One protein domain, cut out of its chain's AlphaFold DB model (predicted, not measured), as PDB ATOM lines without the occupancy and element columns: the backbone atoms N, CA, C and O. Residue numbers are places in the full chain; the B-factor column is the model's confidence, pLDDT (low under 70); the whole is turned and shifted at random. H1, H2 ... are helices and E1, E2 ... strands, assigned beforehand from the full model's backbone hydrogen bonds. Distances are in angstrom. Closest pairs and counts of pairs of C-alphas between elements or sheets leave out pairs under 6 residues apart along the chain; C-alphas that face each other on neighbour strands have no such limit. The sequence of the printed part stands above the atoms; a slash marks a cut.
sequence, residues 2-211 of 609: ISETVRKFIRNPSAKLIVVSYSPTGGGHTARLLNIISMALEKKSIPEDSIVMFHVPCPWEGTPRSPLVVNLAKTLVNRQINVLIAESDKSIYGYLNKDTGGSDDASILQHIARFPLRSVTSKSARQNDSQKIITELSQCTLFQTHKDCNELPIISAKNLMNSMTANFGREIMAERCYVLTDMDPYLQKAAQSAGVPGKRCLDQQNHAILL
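AT A GLANCE: This is residues 2 to 211 of the 609 residues of an uncharacterized protein of Buttiauxella agrestis (UniProt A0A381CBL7). A twisted sheet of five parallel strands makes the core of a three-layer body, with H2 and H3 covering one face and H6 and H8 the other. H1 packs near the end where E2 and E3 begin, while H4, H5 and H9 lie away from the sheet, beyond the end where the strands finish. The printed part has 210 residues, in the order H1 E1 H2 E2 H3 E3 H4 H5 H6 H7 E4 H8 E5 H9; the sheet runs E3 E2 E1 E4 E5, and the class is mixed, helices and strands. The whole is compact, with a radius of gyration of the C-alphas of 17.1 A and spans of 55 by 39 by 33 A.

IN THESE COORDINATES: H1, residues 2 to 11, begins with C-alpha 2 at (-23.046, 44.743, -34.137). E1, 17 to 22, is 17.0 A long; H2, 29 to 42, 20.0 A; E2, 51 to 56, 15.4 A; H3, 67 to 78, 16.8 A; and E3, 82 to 88, 19.4 A. H4 is residues 105 to 113 and H5 117 to 121. H6, 157 to 168, is 16.1 A long, starting at C-alpha 157 (-29.854, 28.162, -28.990). H7, 170 to 175, precedes E4, 177 to 182, 17.1 A. H8 is 185 to 193, E5 201 to 205, and H9, 207 to 210, ends with C-alpha 210 at (-50.000, 17.502, -16.836).

HOW THE PARTS SIT: N 52 and O 82 of E2 and E3 are 2.9 A apart, N 53 and O 18 of E2 and E1 2.8 A, N 178 and O 17 of E4 and E1 2.8 A, and N 202 and O 179 of E5 and E4 2.8 A, each within hydrogen-bond range. Three strand-helix-strand units, parallel neighbours with a helix between, have right-handed crossovers: E1 H2 E2, E2 H3 E3 and E4 H8 E5. H2 touches H3 at a shallow tilt of 15 degrees, the same way, closest at the C-alphas of Ala 31 and Leu 68, 7.0 A. On the opposite face, H6 touches H8 with its residues 157 to 162 alone, closest at the C-alphas of Ala 157 and Leu 187, 5.1 A. H1 is on the sheet and only just touches H6, with 3 pairs of C-alphas within 8 A; H7 only grazes the sheet. Every O i to N i+4 pair is within hydrogen-bond range in H1 and H3 to H8; H2 has 9 of 10, and H9 is too short for one.

THE WHOLE: The C-alphas of Arg 11 and Asp 99 are the two farthest apart, 56.8 A. The printed part has no cut. The long links are E3 to H4 and H5 to H6. Mean pLDDT of the printed part is 83.5; 36 residues are under 70, among them 115 to 131.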
ATOM      1  N   ILE A   2     -22.866  45.538 -35.379       79.50
ATOM      2  CA  ILE A   2     -23.046  44.743 -34.137       79.50
ATOM      3  C   ILE A   2     -21.861  44.890 -33.168       79.50
ATOM      4  O   ILE A   2     -22.063  45.075 -31.975       79.50
ATOM      5  N   SER A   3     -20.625  44.912 -33.674       82.19
ATOM      6  CA  SER A   3     -19.430  45.158 -32.853       82.19
ATOM      7  C   SER A   3     -19.451  46.504 -32.114       82.19
ATOM      8  O   SER A   3     -18.931  46.603 -31.007       82.19
ATOM      9  N   GLU A   4     -20.059  47.541 -32.691       86.75
ATOM     10  CA  GLU A   4     -20.197  48.848 -32.047       86.75
ATOM     11  C   GLU A   4     -21.309  48.832 -30.995       86.75
ATOM     12  O   GLU A   4     -21.088  49.303 -29.881       86.75
ATOM     13  N   THR A   5     -22.457  48.218 -31.305       89.50
ATOM     14  CA  THR A   5     -23.536  47.959 -30.340       89.50
ATOM     15  C   THR A   5     -23.012  47.227 -29.106       89.50
ATOM     16  O   THR A   5     -23.245  47.667 -27.985       89.50
ATOM     17  N   VAL A   6     -22.242  46.152 -29.307       91.50
ATOM     18  CA  VAL A   6     -21.626  45.383 -28.216       91.50
ATOM     19  C   VAL A   6     -20.682  46.262 -27.391       91.50
ATOM     20  O   VAL A   6     -20.746  46.246 -26.166       91.50
ATOM     21  N   ARG A   7     -19.840  47.086 -28.031       91.12
ATOM     22  CA  ARG A   7     -18.941  48.007 -27.310       91.12
ATOM     23  C   ARG A   7     -19.703  49.044 -26.481       91.12
ATOM     24  O   ARG A   7     -19.285  49.314 -25.358       91.12
ATOM     25  N   LYS A   8     -20.791  49.622 -27.007       91.12
ATOM     26  CA  LYS A   8     -21.649  50.569 -26.266       91.12
ATOM     27  C   LYS A   8     -22.281  49.894 -25.053       91.12
ATOM     28  O   LYS A   8     -22.136  50.388 -23.939       91.12
ATOM     29  N   PHE A   9     -22.849  48.709 -25.256       95.12
ATOM     30  CA  PHE A   9     -23.417  47.894 -24.189       95.12
ATOM     31  C   PHE A   9     -22.402  47.583 -23.074       95.12
ATOM     32  O   PHE A   9     -22.708  47.758 -21.894       95.12
ATOM     33  N   ILE A  10     -21.185  47.146 -23.426       93.44
ATOM     34  CA  ILE A  10     -20.142  46.805 -22.443       93.44
ATOM     35  C   ILE A  10     -19.790  48.025 -21.581       93.44
ATOM     36  O   ILE A  10     -19.644  47.887 -20.369       93.44
ATOM     37  N   ARG A  11     -19.706  49.218 -22.184       93.25
ATOM     38  CA  ARG A  11     -19.370  50.472 -21.488       93.25
ATOM     39  C   ARG A  11     -20.464  50.976 -20.549       93.25
ATOM     40  O   ARG A  11     -20.144  51.716 -19.625       93.25
ATOM     41  N   ASN A  12     -21.722  50.607 -20.776       93.94
ATOM     42  CA  ASN A  12     -22.835  51.000 -19.920       93.94
ATOM     43  C   ASN A  12     -23.108  49.894 -18.881       93.94
ATOM     44  O   ASN A  12     -23.750  48.905 -19.227       93.94
ATOM     45  N   PRO A  13     -22.681  50.021 -17.610       92.94
ATOM     46  CA  PRO A  13     -22.841  48.962 -16.607       92.94
ATOM     47  C   PRO A  13     -24.307  48.672 -16.245       92.94
ATOM     48  O   PRO A  13     -24.610  47.590 -15.746       92.94
ATOM     49  N   SER A  14     -25.224  49.607 -16.517       93.31
ATOM     50  CA  SER A  14     -26.656  49.441 -16.243       93.31
ATOM     51  C   SER A  14     -27.404  48.680 -17.345       93.31
ATOM     52  O   SER A  14     -28.462  48.105 -17.080       93.31
ATOM     53  N   ALA A  15     -26.856  48.642 -18.567       96.19
ATOM     54  CA  ALA A  15     -27.503  48.025 -19.719       96.19
ATOM     55  C   ALA A  15     -27.693  46.513 -19.523       96.19
ATOM     56  O   ALA A  15     -26.805  45.815 -19.019       96.19
ATOM     57  N   LYS A  16     -28.838  45.986 -19.966       97.50
ATOM     58  CA  LYS A  16     -29.200  44.566 -19.831       97.50
ATOM     59  C   LYS A  16     -29.188  43.852 -21.179       97.50
ATOM     60  O   LYS A  16     -29.562  44.427 -22.199       97.50
ATOM     61  N   LEU A  17     -28.732  42.604 -21.177       98.00
ATOM     62  CA  LEU A  17     -28.861  41.696 -22.312       98.00
ATOM     63  C   LEU A  17     -30.082  40.818 -22.049       98.00
ATOM     64  O   LEU A  17     -30.135  40.154 -21.022       98.00
ATOM     65  N   ILE A  18     -31.073  40.839 -22.932       98.19
ATOM     66  CA  ILE A  18     -32.333  40.114 -22.743       98.19
ATOM     67  C   ILE A  18     -32.543  39.209 -23.945       98.19
ATOM     68  O   ILE A  18     -32.627  39.694 -25.070       98.19
ATOM     69  N   VAL A  19     -32.624  37.901 -23.724       97.94
ATOM     70  CA  VAL A  19     -32.870  36.910 -24.776       97.94
ATOM     71  C   VAL A  19     -34.283  36.372 -24.617       97.94
ATOM     72  O   VAL A  19     -34.650  35.908 -23.541       97.94
ATOM     73  N   VAL A  20     -35.075  36.462 -25.682       95.56
ATOM     74  CA  VAL A  20     -36.502  36.138 -25.679       95.56
ATOM     75  C   VAL A  20     -36.785  35.076 -26.733       95.56
ATOM     76  O   VAL A  20     -36.442  35.274 -27.899       95.56
ATOM     77  N   SER A  21     -37.432  33.980 -26.340       91.06
ATOM     78  CA  SER A  21     -37.935  32.946 -27.256       91.06
ATOM     79  C   SER A  21     -39.342  32.524 -26.858       91.06
ATOM     80  O   SER A  21     -39.690  32.557 -25.683       91.06
ATOM     81  N   TYR A  22     -40.156  32.128 -27.826       84.00
ATOM     82  CA  TYR A  22     -41.499  31.620 -27.573       84.00
ATOM     83  C   TYR A  22     -41.785  30.416 -28.459       84.00
ATOM     84  O   TYR A  22     -41.457  30.404 -29.650       84.00
ATOM     85  N   SER A  23     -42.451  29.427 -27.880       73.56
ATOM     86  CA  SER A  23     -43.186  28.428 -28.631       73.56
ATOM     87  C   SER A  23     -44.382  29.107 -29.285       73.56
ATOM     88  O   SER A  23     -44.987  30.007 -28.697       73.56
ATOM     89  N   PRO A  24     -44.756  28.730 -30.508       63.81
ATOM     90  CA  PRO A  24     -45.855  29.415 -31.143       63.81
ATOM     91  C   PRO A  24     -47.052  28.491 -31.352       63.81
ATOM     92  O   PRO A  24     -47.842  28.623 -32.283       63.81
ATOM     93  N   THR A  25     -47.225  27.597 -30.390       54.28
ATOM     94  CA  THR A  25     -48.521  27.049 -30.013       54.28
ATOM     95  C   THR A  25     -49.535  28.189 -29.912       54.28
ATOM     96  O   THR A  25     -49.412  29.085 -29.074       54.28
ATOM     97  N   GLY A  26     -50.506  28.217 -30.829       47.06
ATOM     98  CA  GLY A  26     -51.584  29.205 -30.804       47.06
ATOM     99  C   GLY A  26     -52.256  29.250 -29.425       47.06
ATOM    100  O   GLY A  26     -52.366  28.230 -28.761       47.06
ATOM    101  N   GLY A  27     -52.683  30.435 -28.977       47.94
ATOM    102  CA  GLY A  27     -53.284  30.600 -27.639       47.94
ATOM    103  C   GLY A  27     -52.952  31.906 -26.908       47.94
ATOM    104  O   GLY A  27     -53.233  32.050 -25.720       47.94
ATOM    105  N   GLY A  28     -52.324  32.879 -27.580       56.69
ATOM    106  CA  GLY A  28     -52.001  34.178 -26.976       56.69
ATOM    107  C   GLY A  28     -50.804  34.157 -26.014       56.69
ATOM    108  O   GLY A  28     -50.548  35.166 -25.358       56.69
ATOM    109  N   HIS A  29     -50.054  33.053 -25.935       66.12
ATOM    110  CA  HIS A  29     -48.849  32.962 -25.101       66.12
ATOM    111  C   HIS A  29     -47.742  33.891 -25.617       66.12
ATOM    112  O   HIS A  29     -47.221  34.710 -24.866       66.12
ATOM    113  N   THR A  30     -47.516  33.907 -26.939       72.81
ATOM    114  CA  THR A  30     -46.600  34.853 -27.592       72.81
ATOM    115  C   THR A  30     -46.908  36.306 -27.225       72.81
ATOM    116  O   THR A  30     -46.005  37.069 -26.903       72.81
ATOM    117  N   ALA A  31     -48.182  36.713 -27.245       77.19
ATOM    118  CA  ALA A  31     -48.565  38.082 -26.896       77.19
ATOM    119  C   ALA A  31     -48.264  38.394 -25.421       77.19
ATOM    120  O   ALA A  31     -47.732  39.459 -25.120       77.19
ATOM    121  N   ARG A  32     -48.542  37.450 -24.512       82.88
ATOM    122  CA  ARG A  32     -48.228  37.584 -23.082       82.88
ATOM    123  C   ARG A  32     -46.727  37.708 -22.833       82.88
ATOM    124  O   ARG A  32     -46.331  38.635 -22.130       82.88
ATOM    125  N   LEU A  33     -45.905  36.865 -23.463       88.56
ATOM    126  CA  LEU A  33     -44.449  36.936 -23.343       88.56
ATOM    127  C   LEU A  33     -43.909  38.306 -23.784       88.56
ATOM    128  O   LEU A  33     -43.114  38.932 -23.084       88.56
ATOM    129  N   LEU A  34     -44.376  38.805 -24.931       89.75
ATOM    130  CA  LEU A  34     -43.976  40.113 -25.452       89.75
ATOM    131  C   LEU A  34     -44.470  41.260 -24.554       89.75
ATOM    132  O   LEU A  34     -43.740  42.230 -24.352       89.75
ATOM    133  N   ASN A  35     -45.654  41.132 -23.950       90.12
ATOM    134  CA  ASN A  35     -46.173  42.115 -22.997       90.12
ATOM    135  C   ASN A  35     -45.319  42.219 -21.723       90.12
ATOM    136  O   ASN A  35     -45.272  43.297 -21.136       90.12
ATOM    137  N   ILE A  36     -44.598  41.166 -21.316       93.62
ATOM    138  CA  ILE A  36     -43.639  41.244 -20.194       93.62
ATOM    139  C   ILE A  36     -42.501  42.207 -20.543       93.62
ATOM    140  O   ILE A  36     -42.091  43.013 -19.710       93.62
ATOM    141  N   ILE A  37     -42.015  42.171 -21.787       95.62
ATOM    142  CA  ILE A  37     -40.986  43.101 -22.267       95.62
ATOM    143  C   ILE A  37     -41.539  44.525 -22.370       95.62
ATOM    144  O   ILE A  37     -40.864  45.460 -21.940       95.62
ATOM    145  N   SER A  38     -42.767  44.701 -22.873       93.56
ATOM    146  CA  SER A  38     -43.444  46.009 -22.886       93.56
ATOM    147  C   SER A  38     -43.571  46.591 -21.475       93.56
ATOM    148  O   SER A  38     -43.172  47.729 -21.239       93.56
ATOM    149  N   MET A  39     -44.028  45.789 -20.511       93.38
ATOM    150  CA  MET A  39     -44.132  46.193 -19.109       93.38
ATOM    151  C   MET A  39     -42.759  46.527 -18.513       93.38
ATOM    152  O   MET A  39     -42.602  47.541 -17.834       93.38
ATOM    153  N   ALA A  40     -41.734  45.720 -18.792       95.25
ATOM    154  CA  ALA A  40     -40.378  45.989 -18.328       95.25
ATOM    155  C   ALA A  40     -39.811  47.296 -18.908       95.25
ATOM    156  O   ALA A  40     -39.072  48.001 -18.217       95.25
ATOM    157  N   LEU A  41     -40.178  47.649 -20.141       94.69
ATOM    158  CA  LEU A  41     -39.838  48.927 -20.760       94.69
ATOM    159  C   LEU A  41     -40.563  50.101 -20.081       94.69
ATOM    160  O   LEU A  41     -39.922  51.087 -19.723       94.69
ATOM    161  N   GLU A  42     -41.872  49.983 -19.845       92.94
ATOM    162  CA  GLU A  42     -42.681  50.993 -19.142       92.94
ATOM    163  C   GLU A  42     -42.170  51.256 -17.721       92.94
ATOM    164  O   GLU A  42     -42.039  52.404 -17.293       92.94
ATOM    165  N   LYS A  43     -41.793  50.190 -17.009       93.81
ATOM    166  CA  LYS A  43     -41.202  50.242 -15.665       93.81
ATOM    167  C   LYS A  43     -39.707  50.587 -15.673       93.81
ATOM    168  O   LYS A  43     -39.059  50.476 -14.634       93.81
ATOM    169  N   LYS A  44     -39.129  50.963 -16.825       93.75
ATOM    170  CA  LYS A  44     -37.703  51.312 -17.006       93.75
ATOM    171  C   LYS A  44     -36.725  50.246 -16.489       93.75
ATOM    172  O   LYS A  44     -35.588  50.537 -16.130       93.75
ATOM    173  N   SER A  45     -37.162  48.993 -16.459       95.50
ATOM    174  CA  SER A  45     -36.340  47.848 -16.066       95.50
ATOM    175  C   SER A  45     -35.392  47.412 -17.179       95.50
ATOM    176  O   SER A  45     -34.459  46.660 -16.904       95.50
ATOM    177  N   ILE A  46     -35.619  47.894 -18.404       95.44
ATOM    178  CA  ILE A  46     -34.742  47.763 -19.569       95.44
ATOM    179  C   ILE A  46     -34.235  49.174 -19.914       95.44
ATOM    180  O   ILE A  46     -34.967  49.931 -20.551       95.44
ATOM    181  N   PRO A  47     -33.042  49.573 -19.442       93.69
ATOM    182  CA  PRO A  47     -32.509  50.911 -19.698       93.69
ATOM    183  C   PRO A  47     -31.981  51.062 -21.132       93.69
ATOM    184  O   PRO A  47     -31.857  50.078 -21.869       93.69
ATOM    185  N   GLU A  48     -31.639  52.292 -21.514       91.12
ATOM    186  CA  GLU A  48     -30.975  52.619 -22.784       91.12
ATOM    187  C   GLU A  48     -29.675  51.816 -22.977       91.12
ATOM    188  O   GLU A  48     -29.096  51.294 -22.020       91.12
ATOM    189  N   ASP A  49     -29.250  51.657 -24.232       92.75
ATOM    190  CA  ASP A  49     -28.128  50.804 -24.666       92.75
ATOM    191  C   ASP A  49     -28.268  49.302 -24.361       92.75
ATOM    192  O   ASP A  49     -27.387  48.514 -24.725       92.75
ATOM    193  N   SER A  50     -29.371  48.866 -23.745       97.50
ATOM    194  CA  SER A  50     -29.691  47.443 -23.610       97.50
ATOM    195  C   SER A  50     -29.797  46.766 -24.979       97.50
ATOM    196  O   SER A  50     -30.008  47.405 -26.018       97.50
ATOM    197  N   ILE A  51     -29.658  45.442 -24.976       97.81
ATOM    198  CA  ILE A  51     -29.812  44.604 -26.165       97.81
ATOM    199  C   ILE A  51     -30.930  43.603 -25.900       97.81
ATOM    200  O   ILE A  51     -30.856  42.831 -24.945       97.81
ATOM    201  N   VAL A  52     -31.936  43.583 -26.771       98.00
ATOM    202  CA  VAL A  52     -32.988  42.561 -26.785       98.00
ATOM    203  C   VAL A  52     -32.778  41.659 -27.999       98.00
ATOM    204  O   VAL A  52     -32.784  42.124 -29.137       98.00
ATOM    205  N   MET A  53     -32.574  40.367 -27.761       97.06
ATOM    206  CA  MET A  53     -32.443  39.337 -28.785       97.06
ATOM    207  C   MET A  53     -33.740  38.536 -28.877       97.06
ATOM    208  O   MET A  53     -34.055  37.773 -27.967       97.06
ATOM    209  N   PHE A  54     -34.449  38.651 -29.995       95.00
ATOM    210  CA  PHE A  54     -35.572  37.776 -30.317       95.00
ATOM    211  C   PHE A  54     -35.072  36.537 -31.065       95.00
ATOM    212  O   PHE A  54     -34.656  36.610 -32.224       95.00
ATOM    213  N   HIS A  55     -35.120  35.389 -30.395       93.56
ATOM    214  CA  HIS A  55     -34.897  34.073 -30.983       93.56
ATOM    215  C   HIS A  55     -36.258  33.491 -31.362       93.56
ATOM    216  O   HIS A  55     -36.917  32.826 -30.571       93.56
ATOM    217  N   VAL A  56     -36.742  33.861 -32.545       88.50
ATOM    218  CA  VAL A  56     -38.133  33.611 -32.944       88.50
ATOM    219  C   VAL A  56     -38.294  32.235 -33.577       88.50
ATOM    220  O   VAL A  56     -37.372  31.752 -34.237       88.50
ATOM    221  N   PRO A  57     -39.468  31.607 -33.461       81.88
ATOM    222  CA  PRO A  57     -39.723  30.365 -34.157       81.88
ATOM    223  C   PRO A  57     -39.803  30.550 -35.678       81.88
ATOM    224  O   PRO A  57     -39.983  31.663 -36.193       81.88
ATOM    225  N   CYS A  58     -39.661  29.441 -36.406       75.44
ATOM    226  CA  CYS A  58     -39.835  29.450 -37.856       75.44
ATOM    227  C   CYS A  58     -41.307  29.705 -38.234       75.44
ATOM    228  O   CYS A  58     -42.215  29.347 -37.480       75.44
ATOM    229  N   PRO A  59     -41.594  30.310 -39.397       72.25
ATOM    230  CA  PRO A  59     -42.948  30.312 -39.938       72.25
ATOM    231  C   PRO A  59     -43.432  28.862 -40.081       72.25
ATOM    232  O   PRO A  59     -42.674  28.005 -40.545       72.25
ATOM    233  N   TRP A  60     -44.671  28.566 -39.685       64.12
ATOM    234  CA  TRP A  60     -45.251  27.224 -39.818       64.12
ATOM    235  C   TRP A  60     -46.513  27.261 -40.670       64.12
ATOM    236  O   TRP A  60     -47.323  28.171 -40.541       64.12
ATOM    237  N   GLU A  61     -46.687  26.266 -41.543       59.94
ATOM    238  CA  GLU A  61     -47.911  26.052 -42.339       59.94
ATOM    239  C   GLU A  61     -48.445  27.303 -43.071       59.94
ATOM    240  O   GLU A  61     -49.649  27.500 -43.198       59.94
ATOM    241  N   GLY A  62     -47.554  28.182 -43.545       56.06
ATOM    242  CA  GLY A  62     -47.953  29.437 -44.199       56.06
ATOM    243  C   GLY A  62     -48.486  30.514 -43.241       56.06
ATOM    244  O   GLY A  62     -48.969  31.548 -43.696       56.06
ATOM    245  N   THR A  63     -48.376  30.303 -41.928       61.78
ATOM    246  CA  THR A  63     -48.672  31.300 -40.897       61.78
ATOM    247  C   THR A  63     -47.520  32.304 -40.828       61.78
ATOM    248  O   THR A  63     -46.380  31.911 -40.547       61.78
ATOM    249  N   PRO A  64     -47.774  33.600 -41.083       67.94
ATOM    250  CA  PRO A  64     -46.746  34.622 -40.966       67.94
ATOM    251  C   PRO A  64     -46.313  34.791 -39.504       67.94
ATOM    252  O   PRO A  64     -47.075  34.521 -38.572       67.94
ATOM    253  N   ARG A  65     -45.089  35.287 -39.290       74.81
ATOM    254  CA  ARG A  65     -44.633  35.650 -37.942       74.81
ATOM    255  C   ARG A  65     -45.551  36.723 -37.350       74.81
ATOM    256  O   ARG A  65     -46.054  37.591 -38.061       74.81
ATOM    257  N   SER A  66     -45.742  36.674 -36.032       75.44
ATOM    258  CA  SER A  66     -46.614  37.621 -35.334       75.44
ATOM    259  C   SER A  66     -46.152  39.070 -35.556       75.44
ATOM    260  O   SER A  66     -44.993  39.387 -35.256       75.44
ATOM    261  N   PRO A  67     -47.040  39.985 -35.998       80.19
ATOM    262  CA  PRO A  67     -46.692  41.397 -36.163       80.19
ATOM    263  C   PRO A  67     -46.336  42.068 -34.824       80.19
ATOM    264  O   PRO A  67     -45.680  43.109 -34.812       80.19
ATOM    265  N   LEU A  68     -46.715  41.460 -33.688       82.25
ATOM    266  CA  LEU A  68     -46.398  41.955 -32.346       82.25
ATOM    267  C   LEU A  68     -44.888  42.030 -32.099       82.25
ATOM    268  O   LEU A  68     -44.434  42.981 -31.470       82.25
ATOM    269  N   VAL A  69     -44.104  41.087 -32.638       86.75
ATOM    270  CA  VAL A  69     -42.638  41.105 -32.490       86.75
ATOM    271  C   VAL A  69     -42.050  42.332 -33.175       86.75
ATOM    272  O   VAL A  69     -41.256  43.053 -32.579       86.75
ATOM    273  N   VAL A  70     -42.481  42.611 -34.408       87.94
ATOM    274  CA  VAL A  70     -42.010  43.765 -35.185       87.94
ATOM    275  C   VAL A  70     -42.434  45.077 -34.520       87.94
ATOM    276  O   VAL A  70     -41.633  46.008 -34.427       87.94
ATOM    277  N   ASN A  71     -43.668  45.160 -34.018       89.25
ATOM    278  CA  ASN A  71     -44.168  46.350 -33.327       89.25
ATOM    279  C   ASN A  71     -43.406  46.624 -32.021       89.25
ATOM    280  O   ASN A  71     -43.012  47.765 -31.759       89.25
ATOM    281  N   LEU A  72     -43.132  45.584 -31.230       92.12
ATOM    282  CA  LEU A  72     -42.320  45.713 -30.026       92.12
ATOM    283  C   LEU A  72     -40.866  46.072 -30.366       92.12
ATOM    284  O   LEU A  72     -40.306  46.975 -29.752       92.12
ATOM    285  N   ALA A  73     -40.273  45.445 -31.385       92.88
ATOM    286  CA  ALA A  73     -38.922  45.763 -31.846       92.88
ATOM    287  C   ALA A  73     -38.783  47.238 -32.262       92.88
ATOM    288  O   ALA A  73     -37.823  47.899 -31.867       92.88
ATOM    289  N   LYS A  74     -39.766  47.788 -32.990       93.25
ATOM    290  CA  LYS A  74     -39.824  49.226 -33.316       93.25
ATOM    291  C   LYS A  74     -39.882  50.089 -32.055       93.25
ATOM    292  O   LYS A  74     -39.150  51.069 -31.955       93.25
ATOM    293  N   THR A  75     -40.714  49.706 -31.089       93.69
ATOM    294  CA  THR A  75     -40.857  50.429 -29.814       93.69
ATOM    295  C   THR A  75     -39.545  50.449 -29.026       93.69
ATOM    296  O   THR A  75     -39.152  51.501 -28.528       93.69
ATOM    297  N   LEU A  76     -38.833  49.320 -28.969       95.50
ATOM    298  CA  LEU A  76     -37.523  49.201 -28.323       95.50
ATOM    299  C   LEU A  76     -36.469  50.080 -29.015       95.50
ATOM    300  O   LEU A  76     -35.801  50.869 -28.348       95.50
ATOM    301  N   VAL A  77     -36.369  50.028 -30.347       94.31
ATOM    302  CA  VAL A  77     -35.421  50.865 -31.108       94.31
ATOM    303  C   VAL A  77     -35.691  52.358 -30.906       94.31
ATOM    304  O   VAL A  77     -34.754  53.124 -30.692       94.31
ATOM    305  N   ASN A  78     -36.961  52.776 -30.885       92.62
ATOM    306  CA  ASN A  78     -37.340  54.168 -30.611       92.62
ATOM    307  C   ASN A  78     -36.958  54.628 -29.191       92.62
ATOM    308  O   ASN A  78     -36.863  55.827 -28.937       92.62
ATOM    309  N   ARG A  79     -36.723  53.688 -28.269       92.12
ATOM    310  CA  ARG A  79     -36.227  53.921 -26.905       92.12
ATOM    311  C   ARG A  79     -34.715  53.698 -26.784       92.12
ATOM    312  O   ARG A  79     -34.226  53.479 -25.684       92.12
ATOM    313  N   GLN A  80     -33.985  53.729 -27.902       93.06
ATOM    314  CA  GLN A  80     -32.531  53.526 -27.959       93.06
ATOM    315  C   GLN A  80     -32.071  52.157 -27.425       93.06
ATOM    316  O   GLN A  80     -30.938  51.993 -26.971       93.06
ATOM    317  N   ILE A  81     -32.940  51.146 -27.503       95.75
ATOM    318  CA  ILE A  81     -32.608  49.757 -27.184       95.75
ATOM    319  C   ILE A  81     -32.300  49.029 -28.490       95.75
ATOM    320  O   ILE A  81     -33.067  49.072 -29.453       95.75
ATOM    321  N   ASN A  82     -31.164  48.343 -28.531       95.25
ATOM    322  CA  ASN A  82     -30.745  47.607 -29.716       95.25
ATOM    323  C   ASN A  82     -31.518  46.290 -29.804       95.25
ATOM    324  O   ASN A  82     -31.622  45.562 -28.817       95.25
ATOM    325  N   VAL A  83     -32.016  45.953 -30.993       96.06
ATOM    326  CA  VAL A  83     -32.775  44.718 -31.210       96.06
ATOM    327  C   VAL A  83     -32.064  43.823 -32.216       96.06
ATOM    328  O   VAL A  83     -31.825  44.217 -33.358       96.06
ATOM    329  N   LEU A  84     -31.742  42.606 -31.790       95.44
ATOM    330  CA  LEU A  84     -31.241  41.530 -32.639       95.44
ATOM    331  C   LEU A  84     -32.359  40.508 -32.857       95.44
ATOM    332  O   LEU A  84     -33.151  40.249 -31.953       95.44
ATOM    333  N   ILE A  85     -32.431  39.926 -34.050       93.44
ATOM    334  CA  ILE A  85     -33.445  38.925 -34.376       93.44
ATOM    335  C   ILE A  85     -32.867  37.805 -35.249       93.44
ATOM    336  O   ILE A  85     -32.110  38.054 -36.194       93.44
ATOM    337  N   ALA A  86     -33.200  36.560 -34.910       92.38
ATOM    338  CA  ALA A  86     -32.843  35.363 -35.670       92.38
ATOM    339  C   ALA A  86     -33.871  34.250 -35.442       92.38
ATOM    340  O   ALA A  86     -34.579  34.250 -34.436       92.38
ATOM    341  N   GLU A  87     -33.927  33.293 -36.361       89.69
ATOM    342  CA  GLU A  87     -34.826  32.144 -36.279       89.69
ATOM    343  C   GLU A  87     -34.218  30.979 -35.474       89.69
ATOM    344  O   GLU A  87     -33.018  30.697 -35.563       89.69
ATOM    345  N   SER A  88     -35.066  30.279 -34.716       87.31
ATOM    346  CA  SER A  88     -34.746  29.062 -33.968       87.31
ATOM    347  C   SER A  88     -34.852  27.795 -34.812       87.31
ATOM    348  O   SER A  88     -35.873  27.510 -35.441       87.31
ATOM    349  N   ASP A  89     -33.803  26.972 -34.746       80.31
ATOM    350  CA  ASP A  89     -33.694  25.692 -35.452       80.31
ATOM    351  C   ASP A  89     -34.542  24.558 -34.842       80.31
ATOM    352  O   ASP A  89     -34.692  23.498 -35.459       80.31
ATOM    353  N   LYS A  90     -35.071  24.752 -33.626       75.62
ATOM    354  CA  LYS A  90     -35.741  23.712 -32.820       75.62
ATOM    355  C   LYS A  90     -37.127  24.082 -32.318       75.62
ATOM    356  O   LYS A  90     -37.599  23.513 -31.338       75.62
ATOM    357  N   SER A  91     -37.789  24.979 -33.021       71.56
ATOM    358  CA  SER A  91     -39.169  25.342 -32.731       71.56
ATOM    359  C   SER A  91     -40.083  24.104 -32.732       71.56
ATOM    360  O   SER A  91     -40.016  23.266 -33.645       71.56
ATOM    361  N   ILE A  92     -40.906  23.977 -31.691       66.94
ATOM    362  CA  ILE A  92     -41.903  22.911 -31.549       66.94
ATOM    363  C   ILE A  92     -43.288  23.530 -31.738       66.94
ATOM    364  O   ILE A  92     -43.527  24.647 -31.295       66.94
ATOM    365  N   TYR A  93     -44.166  22.815 -32.434       70.56
ATOM    366  CA  TYR A  93     -45.509  23.259 -32.792       70.56
ATOM    367  C   TYR A  93     -46.488  22.123 -32.512       70.56
ATOM    368  O   TYR A  93     -46.131  20.961 -32.722       70.56
ATOM    369  N   GLY A  94     -47.707  22.466 -32.094       68.88
ATOM    370  CA  GLY A  94     -48.825  21.525 -32.095       68.88
ATOM    371  C   GLY A  94     -49.318  21.282 -33.521       68.88
ATOM    372  O   GLY A  94     -49.379  22.219 -34.323       68.88
ATOM    373  N   TYR A  95     -49.654  20.035 -33.845       72.31
ATOM    374  CA  TYR A  95     -50.229  19.657 -35.137       72.31
ATOM    375  C   TYR A  95     -51.674  19.216 -34.930       72.31
ATOM    376  O   TYR A  95     -51.977  18.498 -33.984       72.31
ATOM    377  N   LEU A  96     -52.568  19.645 -35.823       73.38
ATOM    378  CA  LEU A  96     -53.960  19.199 -35.822       73.38
ATOM    379  C   LEU A  96     -54.238  18.396 -37.085       73.38
ATOM    380  O   LEU A  96     -54.017  18.901 -38.192       73.38
ATOM    381  N   ASN A  97     -54.851  17.225 -36.932       73.12
ATOM    382  CA  ASN A  97     -55.312  16.406 -38.045       73.12
ATOM    383  C   ASN A  97     -56.213  17.244 -38.968       73.12
ATOM    384  O   ASN A  97     -57.110  17.962 -38.512       73.12
ATOM    385  N   LYS A  98     -55.935  17.240 -40.275       67.69
ATOM    386  CA  LYS A  98     -56.618  18.108 -41.253       67.69
ATOM    387  C   LYS A  98     -58.109  17.807 -41.387       67.69
ATOM    388  O   LYS A  98     -58.870  18.757 -41.546       67.69
ATOM    389  N   ASP A  99     -58.498  16.546 -41.240       65.81
ATOM    390  CA  ASP A  99     -59.849  16.059 -41.509       65.81
ATOM    391  C   ASP A  99     -60.745  16.126 -40.267       65.81
ATOM    392  O   ASP A  99     -61.893  16.558 -40.349       65.81
ATOM    393  N   THR A 100     -60.216  15.749 -39.099       66.12
ATOM    394  CA  THR A 100     -60.992  15.686 -37.844       66.12
ATOM    395  C   THR A 100     -60.835  16.938 -36.984       66.12
ATOM    396  O   THR A 100     -61.715  17.293 -36.201       66.12
ATOM    397  N   GLY A 101     -59.697  17.624 -37.117       67.25
ATOM    398  CA  GLY A 101     -59.285  18.693 -36.218       67.25
ATOM    399  C   GLY A 101     -58.893  18.266 -34.811       67.25
ATOM    400  O   GLY A 101     -58.670  19.153 -33.988       67.25
ATOM    401  N   GLY A 102     -58.786  16.956 -34.569       72.06
ATOM    402  CA  GLY A 102     -58.129  16.371 -33.403       72.06
ATOM    403  C   GLY A 102     -56.619  16.627 -33.398       72.06
ATOM    404  O   GLY A 102     -56.072  17.172 -34.366       72.06
ATOM    405  N   SER A 103     -55.957  16.230 -32.314       77.06
ATOM    406  CA  SER A 103     -54.496  16.250 -32.228       77.06
ATOM    407  C   SER A 103     -53.900  15.369 -33.317       77.06
ATOM    408  O   SER A 103     -54.442  14.316 -33.647       77.06
ATOM    409  N   ASP A 104     -52.777  15.793 -33.877       78.62
ATOM    410  CA  ASP A 104     -51.891  14.927 -34.647       78.62
ATOM    411  C   ASP A 104     -50.572  14.787 -33.884       78.62
ATOM    412  O   ASP A 104     -49.502  15.249 -34.304       78.62
ATOM    413  N   ASP A 105     -50.669  14.157 -32.711       81.62
ATOM    414  CA  ASP A 105     -49.512  13.872 -31.870       81.62
ATOM    415  C   ASP A 105     -48.471  13.064 -32.631       81.62
ATOM    416  O   ASP A 105     -47.286  13.370 -32.542       81.62
ATOM    417  N   ALA A 106     -48.882  12.125 -33.486       83.19
ATOM    418  CA  ALA A 106     -47.970  11.386 -34.351       83.19
ATOM    419  C   ALA A 106     -47.074  12.312 -35.199       83.19
ATOM    420  O   ALA A 106     -45.872  12.049 -35.332       83.19
ATOM    421  N   SER A 107     -47.605  13.413 -35.737       82.38
ATOM    422  CA  SER A 107     -46.814  14.436 -36.430       82.38
ATOM    423  C   SER A 107     -45.878  15.206 -35.487       82.38
ATOM    424  O   SER A 107     -44.715  15.425 -35.846       82.38
ATOM    425  N   ILE A 108     -46.305  15.541 -34.260       80.38
ATOM    426  CA  ILE A 108     -45.434  16.134 -33.221       80.38
ATOM    427  C   ILE A 108     -44.268  15.180 -32.900       80.38
ATOM    428  O   ILE A 108     -43.099  15.584 -32.875       80.38
ATOM    429  N   LEU A 109     -44.568  13.891 -32.716       84.69
ATOM    430  CA  LEU A 109     -43.611  12.821 -32.442       84.69
ATOM    431  C   LEU A 109     -42.594  12.675 -33.566       84.69
ATOM    432  O   LEU A 109     -41.388  12.700 -33.313       84.69
ATOM    433  N   GLN A 110     -43.069  12.576 -34.809       82.62
ATOM    434  CA  GLN A 110     -42.220  12.555 -35.998       82.62
ATOM    435  C   GLN A 110     -41.333  13.794 -36.045       82.62
ATOM    436  O   GLN A 110     -40.142  13.699 -36.369       82.62
ATOM    437  N   HIS A 111     -41.890  14.959 -35.698       77.62
ATOM    438  CA  HIS A 111     -41.138  16.198 -35.689       77.62
ATOM    439  C   HIS A 111     -39.980  16.082 -34.684       77.62
ATOM    440  O   HIS A 111     -38.806  16.103 -35.057       77.62
ATOM    441  N   ILE A 112     -40.272  15.815 -33.416       78.50
ATOM    442  CA  ILE A 112     -39.251  15.682 -32.368       78.50
ATOM    443  C   ILE A 112     -38.234  14.570 -32.689       78.50
ATOM    444  O   ILE A 112     -37.021  14.761 -32.526       78.50
ATOM    445  N   ALA A 113     -38.700  13.424 -33.186       80.00
ATOM    446  CA  ALA A 113     -37.871  12.261 -33.472       80.00
ATOM    447  C   ALA A 113     -36.885  12.494 -34.626       80.00
ATOM    448  O   ALA A 113     -35.763  11.984 -34.592       80.00
ATOM    449  N   ARG A 114     -37.247  13.317 -35.619       74.88
ATOM    450  CA  ARG A 114     -36.373  13.666 -36.754       74.88
ATOM    451  C   ARG A 114     -35.263  14.659 -36.398       74.88
ATOM    452  O   ARG A 114     -34.411  14.935 -37.236       74.88
ATOM    453  N   PHE A 115     -35.226  15.233 -35.195       68.19
ATOM    454  CA  PHE A 115     -34.099  16.074 -34.777       68.19
ATOM    455  C   PHE A 115     -32.922  15.201 -34.272       68.19
ATOM    456  O   PHE A 115     -33.109  14.443 -33.312       68.19
ATOM    457  N   PRO A 116     -31.691  15.298 -34.832       58.59
ATOM    458  CA  PRO A 116     -31.126  16.417 -35.603       58.59
ATOM    459  C   PRO A 116     -31.071  16.226 -37.128       58.59
ATOM    460  O   PRO A 116     -30.532  17.098 -37.797       58.59
ATOM    461  N   LEU A 117     -31.616  15.150 -37.708       57.28
ATOM    462  CA  LEU A 117     -31.576  14.927 -39.167       57.28
ATOM    463  C   LEU A 117     -32.072  16.144 -39.970       57.28
ATOM    464  O   LEU A 117     -31.543  16.428 -41.037       57.28
ATOM    465  N   ARG A 118     -32.997  16.929 -39.407       52.62
ATOM    466  CA  ARG A 118     -33.499  18.207 -39.956       52.62
ATOM    467  C   ARG A 118     -32.428  19.229 -40.312       52.62
ATOM    468  O   ARG A 118     -32.580  19.918 -41.311       52.62
ATOM    469  N   SER A 119     -31.371  19.359 -39.504       48.12
ATOM    470  CA  SER A 119     -30.301  20.321 -39.799       48.12
ATOM    471  C   SER A 119     -29.443  19.872 -40.984       48.12
ATOM    472  O   SER A 119     -28.694  20.673 -41.525       48.12
ATOM    473  N   VAL A 120     -29.562  18.598 -41.385       43.72
ATOM    474  CA  VAL A 120     -28.849  17.981 -42.511       43.72
ATOM    475  C   VAL A 120     -29.746  17.895 -43.760       43.72
ATOM    476  O   VAL A 120     -29.253  18.029 -44.872       43.72
ATOM    477  N   THR A 121     -31.068  17.738 -43.597       38.16
ATOM    478  CA  THR A 121     -32.051  17.558 -44.690       38.16
ATOM    479  C   THR A 121     -32.891  18.795 -45.022       38.16
ATOM    480  O   THR A 121     -33.887  18.683 -45.733       38.16
ATOM    481  N   SER A 122     -32.497  19.979 -44.545       38.69
ATOM    482  CA  SER A 122     -33.177  21.276 -44.719       38.69
ATOM    483  C   SER A 122     -33.256  21.802 -46.178       38.69
ATOM    484  O   SER A 122     -33.050  22.988 -46.429       38.69
ATOM    485  N   LYS A 123     -33.572  20.949 -47.153       39.78
ATOM    486  CA  LYS A 123     -33.883  21.337 -48.535       39.78
ATOM    487  C   LYS A 123     -35.317  21.007 -48.961       39.78
ATOM    488  O   LYS A 123     -35.829  21.664 -49.849       39.78
ATOM    489  N   SER A 124     -36.008  20.043 -48.341       31.52
ATOM    490  CA  SER A 124     -37.268  19.526 -48.917       31.52
ATOM    491  C   SER A 124     -38.576  20.074 -48.328       31.52
ATOM    492  O   SER A 124     -39.637  19.744 -48.844       31.52
ATOM    493  N   ALA A 125     -38.538  20.899 -47.275       38.25
ATOM    494  CA  ALA A 125     -39.745  21.484 -46.659       38.25
ATOM    495  C   ALA A 125     -39.767  23.024 -46.668       38.25
ATOM    496  O   ALA A 125     -40.664  23.631 -46.087       38.25
ATOM    497  N   ARG A 126     -38.772  23.669 -47.290       48.91
ATOM    498  CA  ARG A 126     -38.614  25.128 -47.304       48.91
ATOM    499  C   ARG A 126     -38.812  25.616 -48.730       48.91
ATOM    500  O   ARG A 126     -38.067  25.215 -49.611       48.91
ATOM    501  N   GLN A 127     -39.822  26.452 -48.955       39.62
ATOM    502  CA  GLN A 127     -40.126  26.980 -50.290       39.62
ATOM    503  C   GLN A 127     -39.028  27.908 -50.845       39.62
ATOM    504  O   GLN A 127     -39.004  28.113 -52.051       39.62
ATOM    505  N   ASN A 128     -38.091  28.394 -50.013       42.41
ATOM    506  CA  ASN A 128     -36.966  29.234 -50.431       42.41
ATOM    507  C   ASN A 128     -35.620  28.675 -49.921       42.41
ATOM    508  O   ASN A 128     -35.389  28.586 -48.714       42.41
ATOM    509  N   ASP A 129     -34.707  28.377 -50.848       47.16
ATOM    510  CA  ASP A 129     -33.308  27.953 -50.627       47.16
ATOM    511  C   ASP A 129     -32.393  29.077 -50.054       47.16
ATOM    512  O   ASP A 129     -31.176  28.911 -49.960       47.16
ATOM    513  N   SER A 130     -32.941  30.239 -49.669       53.41
ATOM    514  CA  SER A 130     -32.185  31.469 -49.357       53.41
ATOM    515  C   SER A 130     -31.761  31.648 -47.888       53.41
ATOM    516  O   SER A 130     -30.908  32.489 -47.595       53.41
ATOM    517  N   GLN A 131     -32.322  30.895 -46.933       66.56
ATOM    518  CA  GLN A 131     -32.071  31.141 -45.504       66.56
ATOM    519  C   GLN A 131     -30.755  30.524 -45.005       66.56
ATOM    520  O   GLN A 131     -30.574  29.306 -44.958       66.56
ATOM    521  N   LYS A 132     -29.839  31.388 -44.558       80.56
ATOM    522  CA  LYS A 132     -28.503  31.021 -44.070       80.56
ATOM    523  C   LYS A 132     -28.547  30.468 -42.639       80.56
ATOM    524  O   LYS A 132     -28.961  31.167 -41.714       80.56
ATOM    525  N   ILE A 133     -28.046  29.244 -42.440       85.94
ATOM    526  CA  ILE A 133     -27.709  28.722 -41.104       85.94
ATOM    527  C   ILE A 133     -26.423  29.408 -40.635       85.94
ATOM    528  O   ILE A 133     -25.418  29.412 -41.346       85.94
ATOM    529  N   ILE A 134     -26.461  29.991 -39.443       89.75
ATOM    530  CA  ILE A 134     -25.372  30.771 -38.856       89.75
ATOM    531  C   ILE A 134     -24.917  30.171 -37.522       89.75
ATOM    532  O   ILE A 134     -25.635  29.417 -36.855       89.75
ATOM    533  N   THR A 135     -23.697  30.514 -37.119       90.25
ATOM    534  CA  THR A 135     -23.094  30.067 -35.853       90.25
ATOM    535  C   THR A 135     -22.688  31.223 -34.949       90.25
ATOM    536  O   THR A 135     -22.381  30.991 -33.782       90.25
ATOM    537  N   GLU A 136     -22.702  32.453 -35.462       92.12
ATOM    538  CA  GLU A 136     -22.193  33.632 -34.767       92.12
ATOM    539  C   GLU A 136     -23.244  34.739 -34.642       92.12
ATOM    540  O   GLU A 136     -23.999  35.014 -35.572       92.12
ATOM    541  N   LEU A 137     -23.227  35.440 -33.506       92.44
ATOM    542  CA  LEU A 137     -24.089  36.583 -33.196       92.44
ATOM    543  C   LEU A 137     -23.912  37.739 -34.194       92.44
ATOM    544  O   LEU A 137     -24.864  38.444 -34.511       92.44
ATOM    545  N   SER A 138     -22.694  37.915 -34.715       89.75
ATOM    546  CA  SER A 138     -22.344  38.917 -35.731       89.75
ATOM    547  C   SER A 138     -23.138  38.758 -37.035       89.75
ATOM    548  O   SER A 138     -23.233  39.704 -37.816       89.75
ATOM    549  N   GLN A 139     -23.703  37.569 -37.265       91.56
ATOM    550  CA  GLN A 139     -24.475  37.216 -38.449       91.56
ATOM    551  C   GLN A 139     -25.990  37.320 -38.217       91.56
ATOM    552  O   GLN A 139     -26.754  37.149 -39.166       91.56
ATOM    553  N   CYS A 140     -26.437  37.584 -36.983       91.56
ATOM    554  CA  CYS A 140     -27.841  37.850 -36.685       91.56
ATOM    555  C   CYS A 140     -28.291  39.183 -37.297       91.56
ATOM    556  O   CYS A 140     -27.495  40.099 -37.525       91.56
ATOM    557  N   THR A 141     -29.595  39.324 -37.526       91.81
ATOM    558  CA  THR A 141     -30.144  40.561 -38.077       91.81
ATOM    559  C   THR A 141     -30.243  41.616 -36.981       91.81
ATOM    560  O   THR A 141     -31.013  41.466 -36.037       91.81
ATOM    561  N   LEU A 142     -29.504  42.719 -37.126       92.06
ATOM    562  CA  LEU A 142     -29.783  43.950 -36.385       92.06
ATOM    563  C   LEU A 142     -31.031  44.607 -36.986       92.06
ATOM    564  O   LEU A 142     -31.028  45.004 -38.163       92.06
ATOM    565  N   PHE A 143     -32.096  44.671 -36.189       91.62
ATOM    566  CA  PHE A 143     -33.386  45.203 -36.605       91.62
ATOM    567  C   PHE A 143     -33.293  46.712 -36.854       91.62
ATOM    568  O   PHE A 143     -32.668  47.456 -36.101       91.62
ATOM    569  N   GLN A 144     -33.935  47.159 -37.930       86.00
ATOM    570  CA  GLN A 144     -34.107  48.566 -38.276       86.00
ATOM    571  C   GLN A 144     -35.583  48.778 -38.612       86.00
ATOM    572  O   GLN A 144     -36.225  47.880 -39.150       86.00
ATOM    573  N   THR A 145     -36.131  49.955 -38.313       78.69
ATOM    574  CA  THR A 145     -37.582  50.234 -38.362       78.69
ATOM    575  C   THR A 145     -38.247  49.997 -39.724       78.69
ATOM    576  O   THR A 145     -39.460  49.798 -39.774       78.69
ATOM    577  N   HIS A 146     -37.467  49.978 -40.807       71.75
ATOM    578  CA  HIS A 146     -37.899  49.759 -42.189       71.75
ATOM    579  C   HIS A 146     -37.630  48.335 -42.718       71.75
ATOM    580  O   HIS A 146     -37.975  48.047 -43.860       71.75
ATOM    581  N   LYS A 147     -37.002  47.446 -41.935       68.12
ATOM    582  CA  LYS A 147     -36.684  46.080 -42.381       68.12
ATOM    583  C   LYS A 147     -37.865  45.134 -42.214       68.12
ATOM    584  O   LYS A 147     -38.487  45.074 -41.152       68.12
ATOM    585  N   ASP A 148     -38.091  44.333 -43.247       67.31
ATOM    586  CA  ASP A 148     -38.944  43.156 -43.173       67.31
ATOM    587  C   ASP A 148     -38.251  42.047 -42.354       67.31
ATOM    588  O   ASP A 148     -37.035  41.863 -42.424       67.31
ATOM    589  N   CYS A 149     -39.029  41.331 -41.543       71.44
ATOM    590  CA  CYS A 149     -38.593  40.203 -40.718       71.44
ATOM    591  C   CYS A 149     -39.080  38.860 -41.272       71.44
ATOM    592  O   CYS A 149     -39.165  37.898 -40.512       71.44
ATOM    593  N   ASN A 150     -39.434  38.782 -42.557       70.56
ATOM    594  CA  ASN A 150     -39.904  37.554 -43.199       70.56
ATOM    595  C   ASN A 150     -38.781  36.530 -43.453       70.56
ATOM    596  O   ASN A 150     -38.987  35.335 -43.236       70.56
ATOM    597  N   GLU A 151     -37.564  36.968 -43.780       79.38
ATOM    598  CA  GLU A 151     -36.405  36.081 -43.956       79.38
ATOM    599  C   GLU A 151     -35.333  36.377 -42.900       79.38
ATOM    600  O   GLU A 151     -34.741  37.454 -42.873       79.38
ATOM    601  N   LEU A 152     -35.101  35.420 -41.997       85.94
ATOM    602  CA  LEU A 152     -34.160  35.558 -40.886       85.94
ATOM    603  C   LEU A 152     -33.080  34.474 -40.959       85.94
ATOM    604  O   LEU A 152     -33.381  33.347 -41.357       85.94
ATOM    605  N   PRO A 153     -31.833  34.780 -40.558       89.56
ATOM    606  CA  PRO A 153     -30.811  33.755 -40.420       89.56
ATOM    607  C   PRO A 153     -31.178  32.804 -39.277       89.56
ATOM    608  O   PRO A 153     -31.775  33.213 -38.278       89.56
ATOM    609  N   ILE A 154     -30.795  31.537 -39.414       88.62
ATOM    610  CA  ILE A 154     -31.162  30.479 -38.470       88.62
ATOM    611  C   ILE A 154     -29.985  30.186 -37.556       88.62
ATOM    612  O   ILE A 154     -28.902  29.841 -38.030       88.62
ATOM    613  N   ILE A 155     -30.202  30.263 -36.247       90.94
ATOM    614  CA  ILE A 155     -29.189  29.963 -35.238       90.94
ATOM    615  C   ILE A 155     -29.754  29.010 -34.188       90.94
ATOM    616  O   ILE A 155     -30.880  29.165 -33.719       90.94
ATOM    617  N   SER A 156     -28.964  28.013 -33.786       90.69
ATOM    618  CA  SER A 156     -29.344  27.158 -32.659       90.69
ATOM    619  C   SER A 156     -29.159  27.891 -31.334       90.69
ATOM    620  O   SER A 156     -28.208  28.660 -31.185       90.69
ATOM    621  N   ALA A 157     -29.992  27.591 -30.335       93.06
ATOM    622  CA  ALA A 157     -29.854  28.162 -28.990       93.06
ATOM    623  C   ALA A 157     -28.435  27.986 -28.410       93.06
ATOM    624  O   ALA A 157     -27.877  28.900 -27.806       93.06
ATOM    625  N   LYS A 158     -27.802  26.828 -28.660       93.56
ATOM    626  CA  LYS A 158     -26.415  26.555 -28.250       93.56
ATOM    627  C   LYS A 158     -25.430  27.521 -28.912       93.56
ATOM    628  O   LYS A 158     -24.594  28.095 -28.224       93.56
ATOM    629  N   ASN A 159     -25.510  27.688 -30.233       94.50
ATOM    630  CA  ASN A 159     -24.602  28.577 -30.961       94.50
ATOM    631  C   ASN A 159     -24.833  30.042 -30.576       94.50
ATOM    632  O   ASN A 159     -23.863  30.765 -30.373       94.50
ATOM    633  N   LEU A 160     -26.096  30.445 -30.400       96.31
ATOM    634  CA  LEU A 160     -26.468  31.781 -29.948       96.31
ATOM    635  C   LEU A 160     -25.820  32.104 -28.599       96.31
ATOM    636  O   LEU A 160     -25.056  33.061 -28.505       96.31
ATOM    637  N   MET A 161     -26.053  31.272 -27.580       97.62
ATOM    638  CA  MET A 161     -25.539  31.523 -26.230       97.62
ATOM    639  C   MET A 161     -24.012  31.382 -26.142       97.62
ATOM    640  O   MET A 161     -23.362  32.162 -25.442       97.62
ATOM    641  N   ASN A 162     -23.407  30.460 -26.902       96.56
ATOM    642  CA  ASN A 162     -21.949  30.366 -27.016       96.56
ATOM    643  C   ASN A 162     -21.351  31.631 -27.644       96.56
ATOM    644  O   ASN A 162     -20.373  32.174 -27.131       96.56
ATOM    645  N   SER A 163     -21.945  32.121 -28.734       96.50
ATOM    646  CA  SER A 163     -21.472  33.329 -29.405       96.50
ATOM    647  C   SER A 163     -21.696  34.577 -28.548       96.50
ATOM    648  O   SER A 163     -20.810  35.427 -28.484       96.50
ATOM    649  N   MET A 164     -22.808  34.671 -27.812       96.44
ATOM    650  CA  MET A 164     -23.014  35.726 -26.811       96.44
ATOM    651  C   MET A 164     -21.929  35.692 -25.734       96.44
ATOM    652  O   MET A 164     -21.292  36.709 -25.485       96.44
ATOM    653  N   THR A 165     -21.637  34.520 -25.165       97.06
ATOM    654  CA  THR A 165     -20.567  34.375 -24.162       97.06
ATOM    655  C   THR A 165     -19.212  34.826 -24.710       97.06
ATOM    656  O   THR A 165     -18.465  35.501 -24.008       97.06
ATOM    657  N   ALA A 166     -18.904  34.500 -25.969       96.19
ATOM    658  CA  ALA A 166     -17.664  34.916 -26.619       96.19
ATOM    659  C   ALA A 166     -17.579  36.436 -26.856       96.19
ATOM    660  O   ALA A 166     -16.493  37.001 -26.777       96.19
ATOM    661  N   ASN A 167     -18.704  37.102 -27.136       95.31
ATOM    662  CA  ASN A 167     -18.736  38.540 -27.430       95.31
ATOM    663  C   ASN A 167     -18.857  39.422 -26.176       95.31
ATOM    664  O   ASN A 167     -18.335  40.533 -26.167       95.31
ATOM    665  N   PHE A 168     -19.554  38.950 -25.141       95.50
ATOM    666  CA  PHE A 168     -19.848  39.725 -23.932       95.50
ATOM    667  C   PHE A 168     -19.018  39.301 -22.710       95.50
ATOM    668  O   PHE A 168     -18.861  40.086 -21.782       95.50
ATOM    669  N   GLY A 169     -18.466  38.085 -22.698       95.56
ATOM    670  CA  GLY A 169     -17.733  37.539 -21.555       95.56
ATOM    671  C   GLY A 169     -18.642  36.962 -20.462       95.56
ATOM    672  O   GLY A 169     -19.816  37.305 -20.340       95.56
ATOM    673  N   ARG A 170     -18.092  36.050 -19.645       95.75
ATOM    674  CA  ARG A 170     -18.854  35.305 -18.622       95.75
ATOM    675  C   ARG A 170     -19.430  36.181 -17.511       95.75
ATOM    676  O   ARG A 170     -20.508  35.876 -17.020       95.75
ATOM    677  N   GLU A 171     -18.731  37.244 -17.131       96.69
ATOM    678  CA  GLU A 171     -19.178  38.182 -16.094       96.69
ATOM    679  C   GLU A 171     -20.500  38.849 -16.491       96.69
ATOM    680  O   GLU A 171     -21.491  38.755 -15.772       96.69
ATOM    681  N   ILE A 172     -20.580  39.391 -17.710       97.25
ATOM    682  CA  ILE A 172     -21.822  39.963 -18.241       97.25
ATOM    683  C   ILE A 172     -22.923  38.904 -18.331       97.25
ATOM    684  O   ILE A 172     -24.068  39.181 -17.968       97.25
ATOM    685  N   MET A 173     -22.600  37.690 -18.790       97.75
ATOM    686  CA  MET A 173     -23.583  36.601 -18.830       97.75
ATOM    687  C   MET A 173     -24.142  36.291 -17.432       97.75
ATOM    688  O   MET A 173     -25.344  36.071 -17.295       97.75
ATOM    689  N   ALA A 174     -23.312  36.343 -16.389       96.75
ATOM    690  CA  ALA A 174     -23.725  36.077 -15.014       96.75
ATOM    691  C   ALA A 174     -24.499  37.244 -14.361       96.75
ATOM    692  O   ALA A 174     -25.413  37.035 -13.555       96.75
ATOM    693  N   GLU A 175     -24.151  38.485 -14.703       95.88
ATOM    694  CA  GLU A 175     -24.584  39.680 -13.969       95.88
ATOM    695  C   GLU A 175     -25.566  40.581 -14.718       95.88
ATOM    696  O   GLU A 175     -26.192  41.461 -14.118       95.88
ATOM    697  N   ARG A 176     -25.719  40.409 -16.030       96.94
ATOM    698  CA  ARG A 176     -26.467  41.352 -16.877       96.94
ATOM    699  C   ARG A 176     -27.295  40.680 -17.972       96.94
ATOM    700  O   ARG A 176     -28.093  41.372 -18.602       96.94
ATOM    701  N   CYS A 177     -27.155  39.368 -18.168       98.19
ATOM    702  CA  CYS A 177     -27.974  38.595 -19.099       98.19
ATOM    703  C   CYS A 177     -29.233  38.042 -18.421       98.19
ATOM    704  O   CYS A 177     -29.159  37.491 -17.325       98.19
ATOM    705  N   TYR A 178     -30.374  38.198 -19.085       98.19
ATOM    706  CA  TYR A 178     -31.680  37.696 -18.686       98.19
ATOM    707  C   TYR A 178     -32.264  36.876 -19.831       98.19
ATOM    708  O   TYR A 178     -32.129  37.250 -20.999       98.19
ATOM    709  N   VAL A 179     -32.927  35.776 -19.503       97.69
ATOM    710  CA  VAL A 179     -33.545  34.881 -20.480       97.69
ATOM    711  C   VAL A 179     -35.007  34.701 -20.123       97.69
ATOM    712  O   VAL A 179     -35.338  34.314 -19.006       97.69
ATOM    713  N   LEU A 180     -35.874  35.010 -21.077       95.69
ATOM    714  CA  LEU A 180     -37.317  34.930 -20.936       95.69
ATOM    715  C   LEU A 180     -37.858  34.006 -22.022       95.69
ATOM    716  O   LEU A 180     -37.709  34.295 -23.211       95.69
ATOM    717  N   THR A 181     -38.484  32.905 -21.621       92.06
ATOM    718  CA  THR A 181     -39.079  31.955 -22.559       92.06
ATOM    719  C   THR A 181     -40.542  31.684 -22.271       92.06
ATOM    720  O   THR A 181     -41.029  31.902 -21.164       92.06
ATOM    721  N   ASP A 182     -41.229  31.229 -23.308       87.00
ATOM    722  CA  ASP A 182     -42.525  30.564 -23.240       87.00
ATOM    723  C   ASP A 182     -42.349  29.183 -23.875       87.00
ATOM    724  O   ASP A 182     -42.369  29.048 -25.099       87.00
ATOM    725  N   MET A 183     -42.067  28.185 -23.036       80.88
ATOM    726  CA  MET A 183     -41.915  26.778 -23.418       80.88
ATOM    727  C   MET A 183     -40.747  26.532 -24.397       80.88
ATOM    728  O   MET A 183     -40.861  25.763 -25.355       80.88
ATOM    729  N   ASP A 184     -39.592  27.170 -24.152       86.69
ATOM    730  CA  ASP A 184     -38.338  26.904 -24.883       86.69
ATOM    731  C   ASP A 184     -37.211  26.398 -23.959       86.69
ATOM    732  O   ASP A 184     -36.242  27.112 -23.653       86.69
ATOM    733  N   PRO A 185     -37.261  25.114 -23.561       86.50
ATOM    734  CA  PRO A 185     -36.235  24.525 -22.707       86.50
ATOM    735  C   PRO A 185     -34.862  24.415 -23.377       86.50
ATOM    736  O   PRO A 185     -33.849  24.197 -22.702       86.50
ATOM    737  N   TYR A 186     -34.774  24.512 -24.709       88.50
ATOM    738  CA  TYR A 186     -33.477  24.474 -25.383       88.50
ATOM    739  C   TYR A 186     -32.702  25.761 -25.154       88.50
ATOM    740  O   TYR A 186     -31.489  25.690 -24.922       88.50
ATOM    741  N   LEU A 187     -33.388  26.905 -25.200       92.75
ATOM    742  CA  LEU A 187     -32.783  28.183 -24.862       92.75
ATOM    743  C   LEU A 187     -32.404  28.241 -23.381       92.75
ATOM    744  O   LEU A 187     -31.263  28.594 -23.084       92.75
ATOM    745  N   GLN A 188     -33.274  27.779 -22.477       93.62
ATOM    746  CA  GLN A 188     -32.971  27.735 -21.039       93.62
ATOM    747  C   GLN A 188     -31.729  26.889 -20.727       93.62
ATOM    748  O   GLN A 188     -30.782  27.342 -20.076       93.62
ATOM    749  N   LYS A 189     -31.647  25.684 -21.303       93.19
ATOM    750  CA  LYS A 189     -30.463  24.824 -21.176       93.19
ATOM    751  C   LYS A 189     -29.189  25.480 -21.723       93.19
ATOM    752  O   LYS A 189     -28.106  25.329 -21.146       93.19
ATOM    753  N   ALA A 190     -29.285  26.150 -22.873       94.94
ATOM    754  CA  ALA A 190     -28.148  26.833 -23.482       94.94
ATOM    755  C   ALA A 190     -27.692  28.029 -22.633       94.94
ATOM    756  O   ALA A 190     -26.489  28.236 -22.482       94.94
ATOM    757  N   ALA A 191     -28.631  28.756 -22.029       96.62
ATOM    758  CA  ALA A 191     -28.363  29.872 -21.133       96.62
ATOM    759  C   ALA A 191     -27.617  29.442 -19.872       96.62
ATOM    760  O   ALA A 191     -26.574  30.014 -19.549       96.62
ATOM    761  N   GLN A 192     -28.078  28.369 -19.223       95.50
ATOM    762  CA  GLN A 192     -27.373  27.779 -18.087       95.50
ATOM    763  C   GLN A 192     -25.941  27.377 -18.467       95.50
ATOM    764  O   GLN A 192     -24.991  27.679 -17.748       95.50
ATOM    765  N   SER A 193     -25.769  26.729 -19.625       95.31
ATOM    766  CA  SER A 193     -24.448  26.299 -20.112       95.31
ATOM    767  C   SER A 193     -23.509  27.481 -20.400       95.31
ATOM    768  O   SER A 193     -22.294  27.347 -20.281       95.31
ATOM    769  N   ALA A 194     -24.073  28.637 -20.760       96.50
ATOM    770  CA  ALA A 194     -23.367  29.897 -20.972       96.50
ATOM    771  C   ALA A 194     -23.085  30.683 -19.673       96.50
ATOM    772  O   ALA A 194     -22.423  31.719 -19.718       96.50
ATOM    773  N   GLY A 195     -23.541  30.188 -18.517       96.44
ATOM    774  CA  GLY A 195     -23.293  30.797 -17.208       96.44
ATOM    775  C   GLY A 195     -24.335  31.826 -16.767       96.44
ATOM    776  O   GLY A 195     -24.075  32.560 -15.816       96.44
ATOM    777  N   VAL A 196     -25.504  31.889 -17.416       97.75
ATOM    778  CA  VAL A 196     -26.615  32.722 -16.932       97.75
ATOM    779  C   VAL A 196     -27.231  32.053 -15.694       97.75
ATOM    780  O   VAL A 196     -27.618  30.883 -15.771       97.75
ATOM    781  N   PRO A 197     -27.311  32.733 -14.537       95.69
ATOM    782  CA  PRO A 197     -27.848  32.139 -13.322       95.69
ATOM    783  C   PRO A 197     -29.368  31.994 -13.403       95.69
ATOM    784  O   PRO A 197     -30.057  32.877 -13.905       95.69
ATOM    785  N   GLY A 198     -29.887  30.932 -12.785       92.94
ATOM    786  CA  GLY A 198     -31.315  30.600 -12.754       92.94
ATOM    787  C   GLY A 198     -32.246  31.748 -12.362       92.94
ATOM    788  O   GLY A 198     -33.278  31.944 -12.986       92.94
ATOM    789  N   LYS A 199     -31.831  32.594 -11.410       92.94
ATOM    790  CA  LYS A 199     -32.591  33.785 -10.981       92.94
ATOM    791  C   LYS A 199     -32.803  34.850 -12.073       92.94
ATOM    792  O   LYS A 199     -33.540  35.799 -11.853       92.94
ATOM    793  N   ARG A 200     -32.109  34.744 -13.209       95.69
ATOM    794  CA  ARG A 200     -32.246  35.624 -14.386       95.69
ATOM    795  C   ARG A 200     -32.846  34.895 -15.584       95.69
ATOM    796  O   ARG A 200     -32.881  35.444 -16.681       95.69
ATOM    797  N   CYS A 201     -33.284  33.665 -15.379       95.62
ATOM    798  CA  CYS A 201     -33.933  32.847 -16.373       95.62
ATOM    799  C   CYS A 201     -35.370  32.623 -15.910       95.62
ATOM    800  O   CYS A 201     -35.586  32.215 -14.771       95.62
ATOM    801  N   LEU A 202     -36.346  32.886 -16.770       94.56
ATOM    802  CA  LEU A 202     -37.748  32.612 -16.489       94.56
ATOM    803  C   LEU A 202     -38.384  31.903 -17.675       94.56
ATOM    804  O   LEU A 202     -38.244  32.368 -18.806       94.56
ATOM    805  N   ASP A 203     -39.096  30.816 -17.400       91.56
ATOM    806  CA  ASP A 203     -39.944  30.139 -18.376       91.56
ATOM    807  C   ASP A 203     -41.409  30.249 -17.953       91.56
ATOM    808  O   ASP A 203     -41.800  29.835 -16.857       91.56
ATOM    809  N   GLN A 204     -42.222  30.866 -18.804       89.06
ATOM    810  CA  GLN A 204     -43.662  30.948 -18.622       89.06
ATOM    811  C   GLN A 204     -44.302  29.692 -19.220       89.06
ATOM    812  O   GLN A 204     -44.056  29.365 -20.374       89.06
ATOM    813  N   GLN A 205     -45.102  28.973 -18.429       83.75
ATOM    814  CA  GLN A 205     -45.619  27.661 -18.832       83.75
ATOM    815  C   GLN A 205     -47.013  27.375 -18.265       83.75
ATOM    816  O   GLN A 205     -47.335  27.745 -17.133       83.75
ATOM    817  N   ASN A 206     -47.816  26.618 -19.007       79.25
ATOM    818  CA  ASN A 206     -49.103  26.065 -18.563       79.25
ATOM    819  C   ASN A 206     -49.069  24.531 -18.362       79.25
ATOM    820  O   ASN A 206     -49.927  23.988 -17.668       79.25
ATOM    821  N   HIS A 207     -48.058  23.830 -18.889       76.38
ATOM    822  CA  HIS A 207     -47.976  22.363 -18.877       76.38
ATOM    823  C   HIS A 207     -47.878  21.712 -17.493       76.38
ATOM    824  O   HIS A 207     -48.043  20.495 -17.392       76.38
ATOM    825  N   ALA A 208     -47.658  22.474 -16.417       80.75
ATOM    826  CA  ALA A 208     -47.668  21.918 -15.063       80.75
ATOM    827  C   ALA A 208     -49.001  21.221 -14.716       80.75
ATOM    828  O   ALA A 208     -49.030  20.364 -13.838       80.75
ATOM    829  N   ILE A 209     -50.078  21.503 -15.461       84.19
ATOM    830  CA  ILE A 209     -51.363  20.797 -15.366       84.19
ATOM    831  C   ILE A 209     -51.273  19.293 -15.679       84.19
ATOM    832  O   ILE A 209     -52.088  18.498 -15.205       84.19
ATOM    833  N   LEU A 210     -50.276  18.892 -16.472       88.25
ATOM    834  CA  LEU A 210     -50.000  17.502 -16.836       88.25
ATOM    835  C   LEU A 210     -49.136  16.779 -15.796       88.25
ATOM    836  O   LEU A 210     -48.977  15.559 -15.883       88.25
ATOM    837  N   LEU A 211     -48.570  17.511 -14.832       90.25
ATOM    838  CA  LEU A 211     -47.723  16.953 -13.788       90.25
ATOM    839  C   LEU A 211     -48.566  16.408 -12.641       90.25
ATOM    840  O   LEU A 211     -49.496  17.046 -12.150       90.25
TER     841      LEU A 211